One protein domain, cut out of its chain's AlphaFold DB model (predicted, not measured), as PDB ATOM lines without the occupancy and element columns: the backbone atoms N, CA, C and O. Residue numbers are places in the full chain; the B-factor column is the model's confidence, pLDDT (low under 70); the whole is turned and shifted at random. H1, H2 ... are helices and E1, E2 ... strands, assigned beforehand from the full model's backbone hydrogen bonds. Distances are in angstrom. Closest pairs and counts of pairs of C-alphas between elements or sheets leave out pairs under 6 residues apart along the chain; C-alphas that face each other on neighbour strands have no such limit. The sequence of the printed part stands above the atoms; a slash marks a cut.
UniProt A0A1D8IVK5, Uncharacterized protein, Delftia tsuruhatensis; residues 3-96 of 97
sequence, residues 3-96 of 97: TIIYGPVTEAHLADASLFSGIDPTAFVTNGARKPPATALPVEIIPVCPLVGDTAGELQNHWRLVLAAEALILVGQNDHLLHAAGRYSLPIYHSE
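What this domain is: This is residues 3 to 96 of the 97 residues of an uncharacterized protein of Delftia tsuruhatensis (UniProt A0A1D8IVK5). One twisted, fully parallel sheet of five strands runs through the domain, with H1 over one face and H3 over the opposite face, both toward its E4 and E5 end. H2 packs beside H3 and only grazes the sheet with its residues 61 to 66. The printed part has 94 residues, with three named helices and five named strands in the order E1 H1 E2 E3 H2 E4 H3 E5; across the sheet the strands stand E3 E2 E1 E4 E5. The class is mixed, helices and strands, and the whole is compact, with a radius of gyration of the C-alphas of 12.4 A and spans of 39 by 27 by 22 A.

How they stand to each other: E1, residues 3 to 6, is an inner strand with two parallel neighbours. One is E2, residues 27 to 30, at 36 degrees, with N 3 and O 27 2.9 A apart, within hydrogen-bond range. The other is E4, residues 71 to 75, at 19 degrees, with N 73 and O 4 at 2.8 A. E3, residues 43 to 45, is an edge strand parallel to E2, with N 44 and O 28 at 2.8 A. E5, residues 92 to 95, is the other edge strand, parallel to E4, with N 93 and O 72 at 2.9 A. From edge to edge the strands' lines turn by 88 degrees. H1, residues 11 to 21, lies over E4 and E5 at a height over the sheet of 9.1 A, slantwise to the strands at 49 degrees to E4 on the local plane; its closest C-alphas to E5 are those of Ala 17 and Tyr 93, 5.5 A. H3, residues 79 to 87, is on the opposite face, over E4 at a height of 10.0 A, and runs along the strands at 17 degrees to E4 on the local plane. H2, residues 54 to 67, touches H3 at a shallow tilt of 27 degrees, the same way, closest at the C-alphas of His 62 and Leu 81, 5.7 A. H1 is apart from H2 and H3. E1, H1, E2 and E4, H3, E5 are strand-helix-strand units, two parallel neighbour strands with a helix between them along the chain; E3, H2, E4 is a split one, with E2 and E1 between its strands. The three crossovers are right-handed. Every O i to N i+4 pair is within hydrogen-bond range in H1 and H3, and 9 of 10 in H2.

Where its parts are: E1 begins at C-alpha 3, (36.812, -30.130, -1.303). From first to last C-alpha H1 measures 14.8 A, H2 20.1 A, E4 13.5 A and H3 12.2 A. H2 begins at C-alpha 54, (26.411, -44.745, 14.001), and E5 ends at C-alpha 95, (41.261, -24.800, 12.242).

The domain as a whole: The two C-alphas farthest apart, those of Leu 19 and Leu 51, are 39.8 A apart. The printed part has no cut. The link from E2 to E3, residues 31 to 42, is long. The mean pLDDT of the printed part is 92.5, and no printed residue is under 70.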
ATOM      1  N   THR A   3      36.271 -30.273  -2.661       96.75
ATOM      2  CA  THR A   3      36.812 -30.130  -1.303       96.75
ATOM      3  C   THR A   3      35.838 -30.654  -0.257       96.75
ATOM      4  O   THR A   3      34.653 -30.315  -0.271       96.75
ATOM      5  N   ILE A   4      36.334 -31.471   0.673       96.38
ATOM      6  CA  ILE A   4      35.564 -31.884   1.846       96.38
ATOM      7  C   ILE A   4      35.412 -30.686   2.769       96.38
ATOM      8  O   ILE A   4      36.393 -30.014   3.082       96.38
ATOM      9  N   ILE A   5      34.198 -30.475   3.256       94.56
ATOM     10  CA  ILE A   5      33.924 -29.547   4.348       94.56
ATOM     11  C   ILE A   5      33.439 -30.331   5.563       94.56
ATOM     12  O   ILE A   5      32.490 -31.114   5.481       94.56
ATOM     13  N   TYR A   6      34.095 -30.124   6.701       93.81
ATOM     14  CA  TYR A   6      33.724 -30.779   7.949       93.81
ATOM     15  C   TYR A   6      33.689 -29.782   9.103       93.81
ATOM     16  O   TYR A   6      34.628 -29.015   9.295       93.81
ATOM     17  N   GLY A   7      32.605 -29.804   9.881       91.44
ATOM     18  CA  GLY A   7      32.387 -28.869  10.987       91.44
ATOM     19  C   GLY A   7      31.712 -27.547  10.581       91.44
ATOM     20  O   GLY A   7      31.113 -27.460   9.506       91.44
ATOM     21  N   PRO A   8      31.708 -26.529  11.465       91.00
ATOM     22  CA  PRO A   8      31.107 -25.217  11.218       91.00
ATOM     23  C   PRO A   8      32.013 -24.334  10.339       91.00
ATOM     24  O   PRO A   8      32.540 -23.314  10.776       91.00
ATOM     25  N   VAL A   9      32.210 -24.738   9.085       91.50
ATOM     26  CA  VAL A   9      33.003 -23.970   8.115       91.50
ATOM     27  C   VAL A   9      32.311 -22.632   7.818       91.50
ATOM     28  O   VAL A   9      31.091 -22.578   7.669       91.50
ATOM     29  N   THR A  10      33.092 -21.553   7.727       92.06
ATOM     30  CA  THR A  10      32.637 -20.182   7.436       92.06
ATOM     31  C   THR A  10      33.387 -19.655   6.213       92.06
ATOM     32  O   THR A  10      34.348 -20.275   5.765       92.06
ATOM     33  N   GLU A  11      32.976 -18.508   5.669       91.69
ATOM     34  CA  GLU A  11      33.684 -17.873   4.546       91.69
ATOM     35  C   GLU A  11      35.124 -17.470   4.898       91.69
ATOM     36  O   GLU A  11      36.005 -17.601   4.054       91.69
ATOM     37  N   ALA A  12      35.386 -17.064   6.146       92.94
ATOM     38  CA  ALA A  12      36.739 -16.754   6.611       92.94
ATOM     39  C   ALA A  12      37.656 -17.982   6.506       92.94
ATOM     40  O   ALA A  12      38.737 -17.896   5.938       92.94
ATOM     41  N   HIS A  13      37.166 -19.155   6.921       94.38
ATOM     42  CA  HIS A  13      37.908 -20.409   6.778       94.38
ATOM     43  C   HIS A  13      38.188 -20.774   5.315       94.38
ATOM     44  O   HIS A  13      39.216 -21.380   5.028       94.38
ATOM     45  N   LEU A  14      37.297 -20.421   4.379       93.44
ATOM     46  CA  LEU A  14      37.549 -20.630   2.948       93.44
ATOM     47  C   LEU A  14      38.659 -19.703   2.435       93.44
ATOM     48  O   LEU A  14      39.519 -20.149   1.679       93.44
ATOM     49  N   ALA A  15      38.651 -18.436   2.858       93.69
ATOM     50  CA  ALA A  15      39.697 -17.479   2.507       93.69
ATOM     51  C   ALA A  15      41.063 -17.894   3.080       93.69
ATOM     52  O   ALA A  15      42.062 -17.877   2.363       93.69
ATOM     53  N   ASP A  16      41.096 -18.340   4.337       95.38
ATOM     54  CA  ASP A  16      42.313 -18.828   4.989       95.38
ATOM     55  C   ASP A  16      42.832 -20.115   4.332       95.38
ATOM     56  O   ASP A  16      44.030 -20.243   4.077       95.38
ATOM     57  N   ALA A  17      41.946 -21.055   3.988       95.25
ATOM     58  CA  ALA A  17      42.325 -22.280   3.288       95.25
ATOM     59  C   ALA A  17      42.943 -21.994   1.907       95.25
ATOM     60  O   ALA A  17      43.934 -22.628   1.532       95.25
ATOM     61  N   SER A  18      42.408 -21.012   1.180       95.56
ATOM     62  CA  SER A  18      42.988 -20.527  -0.078       95.56
ATOM     63  C   SER A  18      44.380 -19.929   0.155       95.56
ATOM     64  O   SER A  18      45.359 -20.366  -0.453       95.56
ATOM     65  N   LEU A  19      44.501 -19.006   1.114       95.56
ATOM     66  CA  LEU A  19      45.733 -18.261   1.370       95.56
ATOM     67  C   LEU A  19      46.876 -19.127   1.925       95.56
ATOM     68  O   LEU A  19      48.019 -18.990   1.489       95.56
ATOM     69  N   PHE A  20      46.590 -19.991   2.900       94.88
ATOM     70  CA  PHE A  20      47.613 -20.728   3.648       94.88
ATOM     71  C   PHE A  20      47.822 -22.155   3.156       94.88
ATOM     72  O   PHE A  20      48.887 -22.728   3.380       94.88
ATOM     73  N   SER A  21      46.814 -22.753   2.522       93.69
ATOM     74  CA  SER A  21      46.851 -24.158   2.096       93.69
ATOM     75  C   SER A  21      46.686 -24.337   0.585       93.69
ATOM     76  O   SER A  21      46.774 -25.467   0.109       93.69
ATOM     77  N   GLY A  22      46.475 -23.252  -0.177       95.50
ATOM     78  CA  GLY A  22      46.260 -23.312  -1.627       95.50
ATOM     79  C   GLY A  22      44.990 -24.076  -2.011       95.50
ATOM     80  O   GLY A  22      44.926 -24.672  -3.088       95.50
ATOM     81  N   ILE A  23      44.010 -24.133  -1.105       97.06
ATOM     82  CA  ILE A  23      42.754 -24.849  -1.312       97.06
ATOM     83  C   ILE A  23      41.715 -23.848  -1.814       97.06
ATOM     84  O   ILE A  23      41.140 -23.103  -1.026       97.06
ATOM     85  N   ASP A  24      41.439 -23.891  -3.118       95.25
ATOM     86  CA  ASP A  24      40.398 -23.102  -3.784       95.25
ATOM     87  C   ASP A  24      39.252 -24.019  -4.247       95.25
ATOM     88  O   ASP A  24      39.323 -24.621  -5.330       95.25
ATOM     89  N   PRO A  25      38.191 -24.193  -3.435       94.25
ATOM     90  CA  PRO A  25      37.110 -25.109  -3.765       94.25
ATOM     91  C   PRO A  25      36.364 -24.672  -5.029       94.25
ATOM     92  O   PRO A  25      35.913 -23.537  -5.149       94.25
ATOM     93  N   THR A  26      36.154 -25.609  -5.951       95.19
ATOM     94  CA  THR A  26      35.249 -25.434  -7.105       95.19
ATOM     95  C   THR A  26      33.947 -26.219  -6.935       95.19
ATOM     96  O   THR A  26      33.013 -26.056  -7.712       95.19
ATOM     97  N   ALA A  27      33.911 -27.113  -5.948       94.62
ATOM     98  CA  ALA A  27      32.779 -27.940  -5.557       94.62
ATOM     99  C   ALA A  27      33.018 -28.458  -4.131       94.62
ATOM    100  O   ALA A  27      34.169 -28.628  -3.723       94.62
ATOM    101  N   PHE A  28      31.950 -28.762  -3.398       94.94
ATOM    102  CA  PHE A  28      32.036 -29.317  -2.047       94.94
ATOM    103  C   PHE A  28      31.567 -30.766  -1.974       94.94
ATOM    104  O   PHE A  28      30.685 -31.186  -2.723       94.94
ATOM    105  N   VAL A  29      32.128 -31.513  -1.023       94.62
ATOM    106  CA  VAL A  29      31.659 -32.841  -0.608       94.62
ATOM    107  C   VAL A  29      31.427 -32.825   0.902       94.62
ATOM    108  O   VAL A  29      32.253 -32.331   1.668       94.62
ATOM    109  N   THR A  30      30.291 -33.356   1.346       93.81
ATOM    110  CA  THR A  30      29.922 -33.430   2.768       93.81
ATOM    111  C   THR A  30      29.153 -34.714   3.064       93.81
ATOM    112  O   THR A  30      28.588 -35.338   2.166       93.81
ATOM    113  N   ASN A  31      29.090 -35.097   4.338       91.00
ATOM    114  CA  ASN A  31      28.212 -36.170   4.805       91.00
ATOM    115  C   ASN A  31      26.747 -35.729   4.984       91.00
ATOM    116  O   ASN A  31      25.885 -36.552   5.289       91.00
ATOM    117  N   GLY A  32      26.458 -34.436   4.793       84.75
ATOM    118  CA  GLY A  32      25.119 -33.861   4.911       84.75
ATOM    119  C   GLY A  32      24.716 -33.471   6.336       84.75
ATOM    120  O   GLY A  32      23.636 -32.915   6.513       84.75
ATOM    121  N   ALA A  33      25.572 -33.696   7.340       81.44
ATOM    122  CA  ALA A  33      25.289 -33.325   8.729       81.44
ATOM    123  C   ALA A  33      25.337 -31.805   8.957       81.44
ATOM    124  O   ALA A  33      24.666 -31.277   9.843       81.44
ATOM    125  N   ARG A  34      26.128 -31.084   8.151       74.12
ATOM    126  CA  ARG A  34      26.202 -29.620   8.166       74.12
ATOM    127  C   ARG A  34      26.172 -29.077   6.748       74.12
ATOM    128  O   ARG A  34      26.758 -29.656   5.832       74.12
ATOM    129  N   LYS A  35      25.469 -27.957   6.581       72.31
ATOM    130  CA  LYS A  35      25.440 -27.235   5.312       72.31
ATOM    131  C   LYS A  35      26.764 -26.481   5.128       72.31
ATOM    132  O   LYS A  35      27.246 -25.908   6.105       72.31
ATOM    133  N   PRO A  36      27.323 -26.464   3.907       73.50
ATOM    134  CA  PRO A  36      28.381 -25.527   3.552       73.50
ATOM    135  C   PRO A  36      28.013 -24.076   3.885       73.50
ATOM    136  O   PRO A  36      26.820 -23.767   4.003       73.50
ATOM    137  N   PRO A  37      29.014 -23.175   3.942       77.62
ATOM    138  CA  PRO A  37      28.778 -21.739   3.844       77.62
ATOM    139  C   PRO A  37      27.836 -21.415   2.676       77.62
ATOM    140  O   PRO A  37      27.734 -22.187   1.718       77.62
ATOM    141  N   ALA A  38      27.134 -20.283   2.740       71.75
ATOM    142  CA  ALA A  38      26.251 -19.861   1.659       71.75
ATOM    143  C   ALA A  38      27.081 -19.545   0.403       71.75
ATOM    144  O   ALA A  38      27.566 -18.438   0.222       71.75
ATOM    145  N   THR A  39      27.259 -20.538  -0.466       75.69
ATOM    146  CA  THR A  39      28.012 -20.401  -1.714       75.69
ATOM    147  C   THR A  39      27.156 -20.846  -2.895       75.69
ATOM    148  O   THR A  39      26.255 -21.672  -2.743       75.69
ATOM    149  N   ALA A  40      27.477 -20.346  -4.087       83.50
ATOM    150  CA  ALA A  40      26.909 -20.845  -5.339       83.50
ATOM    151  C   ALA A  40      27.598 -22.131  -5.846       83.50
ATOM    152  O   ALA A  40      27.242 -22.634  -6.912       83.50
ATOM    153  N   LEU A  41      28.600 -22.648  -5.125       89.38
ATOM    154  CA  LEU A  41      29.346 -23.824  -5.552       89.38
ATOM    155  C   LEU A  41      28.483 -25.085  -5.431       89.38
ATOM    156  O   LEU A  41      27.716 -25.222  -4.474       89.38
ATOM    157  N   PRO A  42      28.611 -26.032  -6.375       92.88
ATOM    158  CA  PRO A  42      27.893 -27.293  -6.309       92.88
ATOM    159  C   PRO A  42      28.333 -28.104  -5.085       92.88
ATOM    160  O   PRO A  42      29.508 -28.116  -4.715       92.88
ATOM    161  N   VAL A  43      27.379 -28.807  -4.475       92.88
ATOM    162  CA  VAL A  43      27.588 -29.590  -3.253       92.88
ATOM    163  C   VAL A  43      27.123 -31.015  -3.495       92.88
ATOM    164  O   VAL A  43      25.956 -31.249  -3.803       92.88
ATOM    165  N   GLU A  44      28.025 -31.971  -3.312       93.81
ATOM    166  CA  GLU A  44      27.689 -33.386  -3.264       93.81
ATOM    167  C   GLU A  44      27.540 -33.849  -1.816       93.81
ATOM    168  O   GLU A  44      28.372 -33.557  -0.953       93.81
ATOM    169  N   ILE A  45      26.474 -34.603  -1.561       94.25
ATOM    170  CA  ILE A  45      26.210 -35.202  -0.258       94.25
ATOM    171  C   ILE A  45      26.432 -36.707  -0.372       94.25
ATOM    172  O   ILE A  45      25.710 -37.398  -1.088       94.25
ATOM    173  N   ILE A  46      27.408 -37.214   0.376       94.69
ATOM    174  CA  ILE A  46      27.671 -38.644   0.537       94.69
ATOM    175  C   ILE A  46      27.204 -39.021   1.944       94.69
ATOM    176  O   ILE A  46      27.982 -38.897   2.886       94.69
ATOM    177  N   PRO A  47      25.950 -39.460   2.138       92.56
ATOM    178  CA  PRO A  47      25.426 -39.713   3.474       92.56
ATOM    179  C   PRO A  47      26.088 -40.929   4.134       92.56
ATOM    180  O   PRO A  47      26.591 -41.849   3.467       92.56
ATOM    181  N   VAL A  48      26.058 -40.937   5.467       92.19
ATOM    182  CA  VAL A  48      26.421 -42.099   6.289       92.19
ATOM    183  C   VAL A  48      25.482 -43.266   5.966       92.19
ATOM    184  O   VAL A  48      24.286 -43.072   5.753       92.19
ATOM    185  N   CYS A  49      26.024 -44.487   5.885       89.62
ATOM    186  CA  CYS A  49      25.212 -45.674   5.629       89.62
ATOM    187  C   CYS A  49      24.361 -46.002   6.870       89.62
ATOM    188  O   CYS A  49      24.940 -46.314   7.911       89.62
ATOM    189  N   PRO A  50      23.017 -46.016   6.777       87.38
ATOM    190  CA  PRO A  50      22.158 -46.229   7.945       87.38
ATOM    191  C   PRO A  50      22.228 -47.659   8.502       87.38
ATOM    192  O   PRO A  50      21.786 -47.907   9.616       87.38
ATOM    193  N   LEU A  51      22.772 -48.616   7.741       91.50
ATOM    194  CA  LEU A  51      22.812 -50.034   8.118       91.50
ATOM    195  C   LEU A  51      24.052 -50.430   8.933       91.50
ATOM    196  O   LEU A  51      24.099 -51.538   9.457       91.50
ATOM    197  N   VAL A  52      25.069 -49.567   9.011       80.75
ATOM    198  CA  VAL A  52      26.393 -49.911   9.575       80.75
ATOM    199  C   VAL A  52      26.524 -49.463  11.043       80.75
ATOM    200  O   VAL A  52      27.547 -49.692  11.680       80.75
ATOM    201  N   GLY A  53      25.459 -48.896  11.620       80.25
ATOM    202  CA  GLY A  53      25.477 -48.292  12.954       80.25
ATOM    203  C   GLY A  53      26.237 -46.963  12.973       80.25
ATOM    204  O   GLY A  53      27.001 -46.663  12.057       80.25
ATOM    205  N   ASP A  54      26.021 -46.161  14.013       80.69
ATOM    206  CA  ASP A  54      26.411 -44.745  14.001       80.69
ATOM    207  C   ASP A  54      27.928 -44.550  13.859       80.69
ATOM    208  O   ASP A  54      28.395 -43.985  12.871       80.69
ATOM    209  N   THR A  55      28.724 -45.095  14.785       87.94
ATOM    210  CA  THR A  55      30.182 -44.891  14.777       87.94
ATOM    211  C   THR A  55      30.856 -45.566  13.585       87.94
ATOM    212  O   THR A  55      31.616 -44.933  12.859       87.94
ATOM    213  N   ALA A  56      30.589 -46.852  13.340       90.88
ATOM    214  CA  ALA A  56      31.232 -47.564  12.235       90.88
ATOM    215  C   ALA A  56      30.796 -47.011  10.864       90.88
ATOM    216  O   ALA A  56      31.612 -46.943   9.941       90.88
ATOM    217  N   GLY A  57      29.544 -46.558  10.744       93.25
ATOM    218  CA  GLY A  57      29.035 -45.882   9.558       93.25
ATOM    219  C   GLY A  57      29.725 -44.543   9.304       93.25
ATOM    220  O   GLY A  57      30.074 -44.255   8.158       93.25
ATOM    221  N   GLU A  58      29.964 -43.740  10.343       92.62
ATOM    222  CA  GLU A  58      30.683 -42.465  10.234       92.62
ATOM    223  C   GLU A  58      32.143 -42.673   9.803       92.62
ATOM    224  O   GLU A  58      32.607 -42.051   8.846       92.62
ATOM    225  N   LEU A  59      32.848 -43.628  10.421       94.81
ATOM    226  CA  LEU A  59      34.227 -43.955  10.043       94.81
ATOM    227  C   LEU A  59      34.313 -44.464   8.596       94.81
ATOM    228  O   LEU A  59      35.197 -44.050   7.844       94.81
ATOM    229  N   GLN A  60      33.374 -45.316   8.173       94.94
ATOM    230  CA  GLN A  60      33.272 -45.748   6.777       94.94
ATOM    231  C   GLN A  60      32.996 -44.562   5.840       94.94
ATOM    232  O   GLN A  60      33.555 -44.488   4.744       94.94
ATOM    233  N   ASN A  61      32.137 -43.633   6.257       95.69
ATOM    234  CA  ASN A  61      31.817 -42.446   5.482       95.69
ATOM    235  C   ASN A  61      33.045 -41.548   5.273       95.69
ATOM    236  O   ASN A  61      33.262 -41.129   4.141       95.69
ATOM    237  N   HIS A  62      33.900 -41.350   6.282       96.62
ATOM    238  CA  HIS A  62      35.152 -40.593   6.132       96.62
ATOM    239  C   HIS A  62      36.023 -41.115   4.981       96.62
ATOM    240  O   HIS A  62      36.510 -40.329   4.170       96.62
ATOM    241  N   TRP A  63      36.153 -42.438   4.847       97.06
ATOM    242  CA  TRP A  63      36.875 -43.036   3.722       97.06
ATOM    243  C   TRP A  63      36.219 -42.727   2.375       97.06
ATOM    244  O   TRP A  63      36.915 -42.429   1.407       97.06
ATOM    245  N   ARG A  64      34.884 -42.749   2.308       96.69
ATOM    246  CA  ARG A  64      34.137 -42.407   1.086       96.69
ATOM    247  C   ARG A  64      34.286 -40.931   0.715       96.69
ATOM    248  O   ARG A  64      34.417 -40.637  -0.467       96.69
ATOM    249  N   LEU A  65      34.287 -40.026   1.696       96.75
ATOM    250  CA  LEU A  65      34.497 -38.594   1.466       96.75
ATOM    251  C   LEU A  65      35.893 -38.333   0.890       96.75
ATOM    252  O   LEU A  65      36.011 -37.652  -0.122       96.75
ATOM    253  N   VAL A  66      36.930 -38.916   1.502       97.38
ATOM    254  CA  VAL A  66      38.326 -38.750   1.069       97.38
ATOM    255  C   VAL A  66      38.569 -39.325  -0.323       97.38
ATOM    256  O   VAL A  66      39.250 -38.696  -1.121       97.38
ATOM    257  N   LEU A  67      37.960 -40.463  -0.660       97.00
ATOM    258  CA  LEU A  67      38.038 -41.029  -2.012       97.00
ATOM    259  C   LEU A  67      37.333 -40.176  -3.076       97.00
ATOM    260  O   LEU A  67      37.659 -40.280  -4.256       97.00
ATOM    261  N   ALA A  68      36.344 -39.378  -2.677       96.19
ATOM    262  CA  ALA A  68      35.561 -38.555  -3.586       96.19
ATOM    263  C   ALA A  68      36.106 -37.130  -3.737       96.19
ATOM    264  O   ALA A  68      35.545 -36.376  -4.530       96.19
ATOM    265  N   ALA A  69      37.139 -36.744  -2.986       97.25
ATOM    266  CA  ALA A  69      37.607 -35.367  -2.881       97.25
ATOM    267  C   ALA A  69      39.111 -35.229  -3.139       97.25
ATOM    268  O   ALA A  69      39.865 -36.195  -3.141       97.25
ATOM    269  N   GLU A  70      39.532 -33.987  -3.351       97.88
ATOM    270  CA  GLU A  70      40.907 -33.606  -3.668       97.88
ATOM    271  C   GLU A  70      41.566 -32.812  -2.537       97.88
ATOM    272  O   GLU A  70      42.782 -32.687  -2.533       97.88
ATOM    273  N   ALA A  71      40.789 -32.279  -1.587       97.88
ATOM    274  CA  ALA A  71      41.271 -31.506  -0.441       97.88
ATOM    275  C   ALA A  71      40.290 -31.578   0.742       97.88
ATOM    276  O   ALA A  71      39.125 -31.955   0.570       97.88
ATOM    277  N   LEU A  72      40.746 -31.188   1.934       97.56
ATOM    278  CA  LEU A  72      39.958 -31.149   3.168       97.56
ATOM    279  C   LEU A  72      40.048 -29.772   3.842       97.56
ATOM    280  O   LEU A  72      41.138 -29.285   4.125       97.56
ATOM    281  N   ILE A  73      38.889 -29.197   4.169       96.44
ATOM    282  CA  ILE A  73      38.728 -28.067   5.091       96.44
ATOM    283  C   ILE A  73      37.984 -28.589   6.321       96.44
ATOM    284  O   ILE A  73      36.802 -28.944   6.249       96.44
ATOM    285  N   LEU A  74      38.684 -28.646   7.449       95.75
ATOM    286  CA  LEU A  74      38.176 -29.175   8.708       95.75
ATOM    287  C   LEU A  74      38.203 -28.088   9.782       95.75
ATOM    288  O   LEU A  74      39.249 -27.510  10.071       95.75
ATOM    289  N   VAL A  75      37.047 -27.839  10.394       94.88
ATOM    290  CA  VAL A  75      36.899 -26.927  11.533       94.88
ATOM    291  C   VAL A  75      36.420 -27.725  12.741       94.88
ATOM    292  O   VAL A  75      35.358 -28.352  12.701       94.88
ATOM    293  N   GLY A  76      37.200 -27.706  13.821       93.31
ATOM    294  CA  GLY A  76      36.970 -28.511  15.020       93.31
ATOM    295  C   GLY A  76      37.851 -29.762  15.075       93.31
ATOM    296  O   GLY A  76      38.982 -29.749  14.605       93.31
ATOM    297  N   GLN A  77      37.354 -30.837  15.694       93.06
ATOM    298  CA  GLN A  77      38.131 -32.054  15.960       93.06
ATOM    299  C   GLN A  77      37.520 -33.272  15.261       93.06
ATOM    300  O   GLN A  77      36.328 -33.545  15.417       93.06
ATOM    301  N   ASN A  78      38.337 -33.997  14.492       94.50
ATOM    302  CA  ASN A  78      38.004 -35.302  13.914       94.50
ATOM    303  C   ASN A  78      39.290 -36.032  13.481       94.50
ATOM    304  O   ASN A  78      39.681 -36.003  12.311       94.50
ATOM    305  N   ASP A  79      39.939 -36.699  14.438       96.31
ATOM    306  CA  ASP A  79      41.227 -37.383  14.239       96.31
ATOM    307  C   ASP A  79      41.173 -38.439  13.136       96.31
ATOM    308  O   ASP A  79      42.119 -38.602  12.365       96.31
ATOM    309  N   HIS A  80      40.050 -39.153  13.023       96.88
ATOM    310  CA  HIS A  80      39.909 -40.183  12.004       96.88
ATOM    311  C   HIS A  80      39.852 -39.585  10.597       96.88
ATOM    312  O   HIS A  80      40.457 -40.134   9.677       96.88
ATOM    313  N   LEU A  81      39.137 -38.473  10.402       96.00
ATOM    314  CA  LEU A  81      39.079 -37.814   9.098       96.00
ATOM    315  C   LEU A  81      40.425 -37.179   8.725       96.00
ATOM    316  O   LEU A  81      40.839 -37.303   7.574       96.00
ATOM    317  N   LEU A  82      41.139 -36.586   9.690       97.50
ATOM    318  CA  LEU A  82      42.512 -36.101   9.487       97.50
ATOM    319  C   LEU A  82      43.452 -37.245   9.086       97.50
ATOM    320  O   LEU A  82      44.182 -37.134   8.101       97.50
ATOM    321  N   HIS A  83      43.384 -38.375   9.797       97.69
ATOM    322  CA  HIS A  83      44.146 -39.575   9.457       97.69
ATOM    323  C   HIS A  83      43.812 -40.083   8.048       97.69
ATOM    324  O   HIS A  83      44.714 -40.377   7.261       97.69
ATOM    325  N   ALA A  84      42.522 -40.171   7.712       97.25
ATOM    326  CA  ALA A  84      42.071 -40.625   6.405       97.25
ATOM    327  C   ALA A  84      42.569 -39.697   5.286       97.25
ATOM    328  O   ALA A  84      43.155 -40.180   4.321       97.25
ATOM    329  N   ALA A  85      42.408 -38.380   5.432       97.44
ATOM    330  CA  ALA A  85      42.875 -37.399   4.452       97.44
ATOM    331  C   ALA A  85      44.402 -37.439   4.278       97.44
ATOM    332  O   ALA A  85      44.887 -37.479   3.146       97.44
ATOM    333  N   GLY A  86      45.153 -37.537   5.381       97.25
ATOM    334  CA  GLY A  86      46.609 -37.683   5.350       97.25
ATOM    335  C   GLY A  86      47.062 -38.955   4.629       97.25
ATOM    336  O   GLY A  86      48.007 -38.917   3.843       97.25
ATOM    337  N   ARG A  87      46.347 -40.077   4.803       97.12
ATOM    338  CA  ARG A  87      46.651 -41.341   4.109       97.12
ATOM    339  C   ARG A  87      46.532 -41.234   2.588       97.12
ATOM    340  O   ARG A  87      47.291 -41.892   1.880       97.12
ATOM    341  N   TYR A  88      45.607 -40.417   2.093       95.94
ATOM    342  CA  TYR A  88      45.430 -40.156   0.662       95.94
ATOM    343  C   TYR A  88      46.166 -38.896   0.186       95.94
ATOM    344  O   TYR A  88      46.018 -38.509  -0.968       95.94
ATOM    345  N   SER A  89      47.000 -38.289   1.043       95.81
ATOM    346  CA  SER A  89      47.792 -37.091   0.732       95.81
ATOM    347  C   SER A  89      46.954 -35.907   0.235       95.81
ATOM    348  O   SER A  89      47.414 -35.127  -0.598       95.81
ATOM    349  N   LEU A  90      45.722 -35.763   0.738       97.56
ATOM    350  CA  LEU A  90      44.923 -34.570   0.463       97.56
ATOM    351  C   LEU A  90      45.610 -33.357   1.113       97.56
ATOM    352  O   LEU A  90      46.087 -33.474   2.244       97.56
ATOM    353  N   PRO A  91      45.626 -32.184   0.465       97.56
ATOM    354  CA  PRO A  91      45.861 -30.917   1.140       97.56
ATOM    355  C   PRO A  91      44.814 -30.714   2.240       97.56
ATOM    356  O   PRO A  91      43.618 -30.931   2.018       97.56
ATOM    357  N   ILE A  92      45.266 -30.311   3.428       97.62
ATOM    358  CA  ILE A  92      44.420 -30.143   4.613       97.62
ATOM    359  C   ILE A  92      44.570 -28.716   5.126       97.62
ATOM    360  O   ILE A  92      45.673 -28.294   5.469       97.62
ATOM    361  N   TYR A  93      43.443 -28.022   5.249       97.50
ATOM    362  CA  TYR A  93      43.299 -26.875   6.133       97.50
ATOM    363  C   TYR A  93      42.560 -27.324   7.396       97.50
ATOM    364  O   TYR A  93      41.439 -27.837   7.314       97.50
ATOM    365  N   HIS A  94      43.184 -27.138   8.558       97.00
ATOM    366  CA  HIS A  94      42.606 -27.465   9.859       97.00
ATOM    367  C   HIS A  94      42.617 -26.230  10.755       97.00
ATOM    368  O   HIS A  94      43.675 -25.667  11.020       97.00
ATOM    369  N   SER A  95      41.434 -25.834  11.223       93.94
ATOM    370  CA  SER A  95      41.261 -24.800  12.242       93.94
ATOM    371  C   SER A  95      40.587 -25.381  13.477       93.94
ATOM    372  O   SER A  95      39.648 -26.180  13.375       93.94
ATOM    373  N   GLU A  96      41.018 -24.932  14.651       87.19
ATOM    374  CA  GLU A  96      40.220 -25.086  15.866       87.19
ATOM    375  C   GLU A  96      38.954 -24.211  15.756       87.19
ATOM    376  O   GLU A  96      38.923 -23.258  14.971       87.19
TER     377      GLU A  96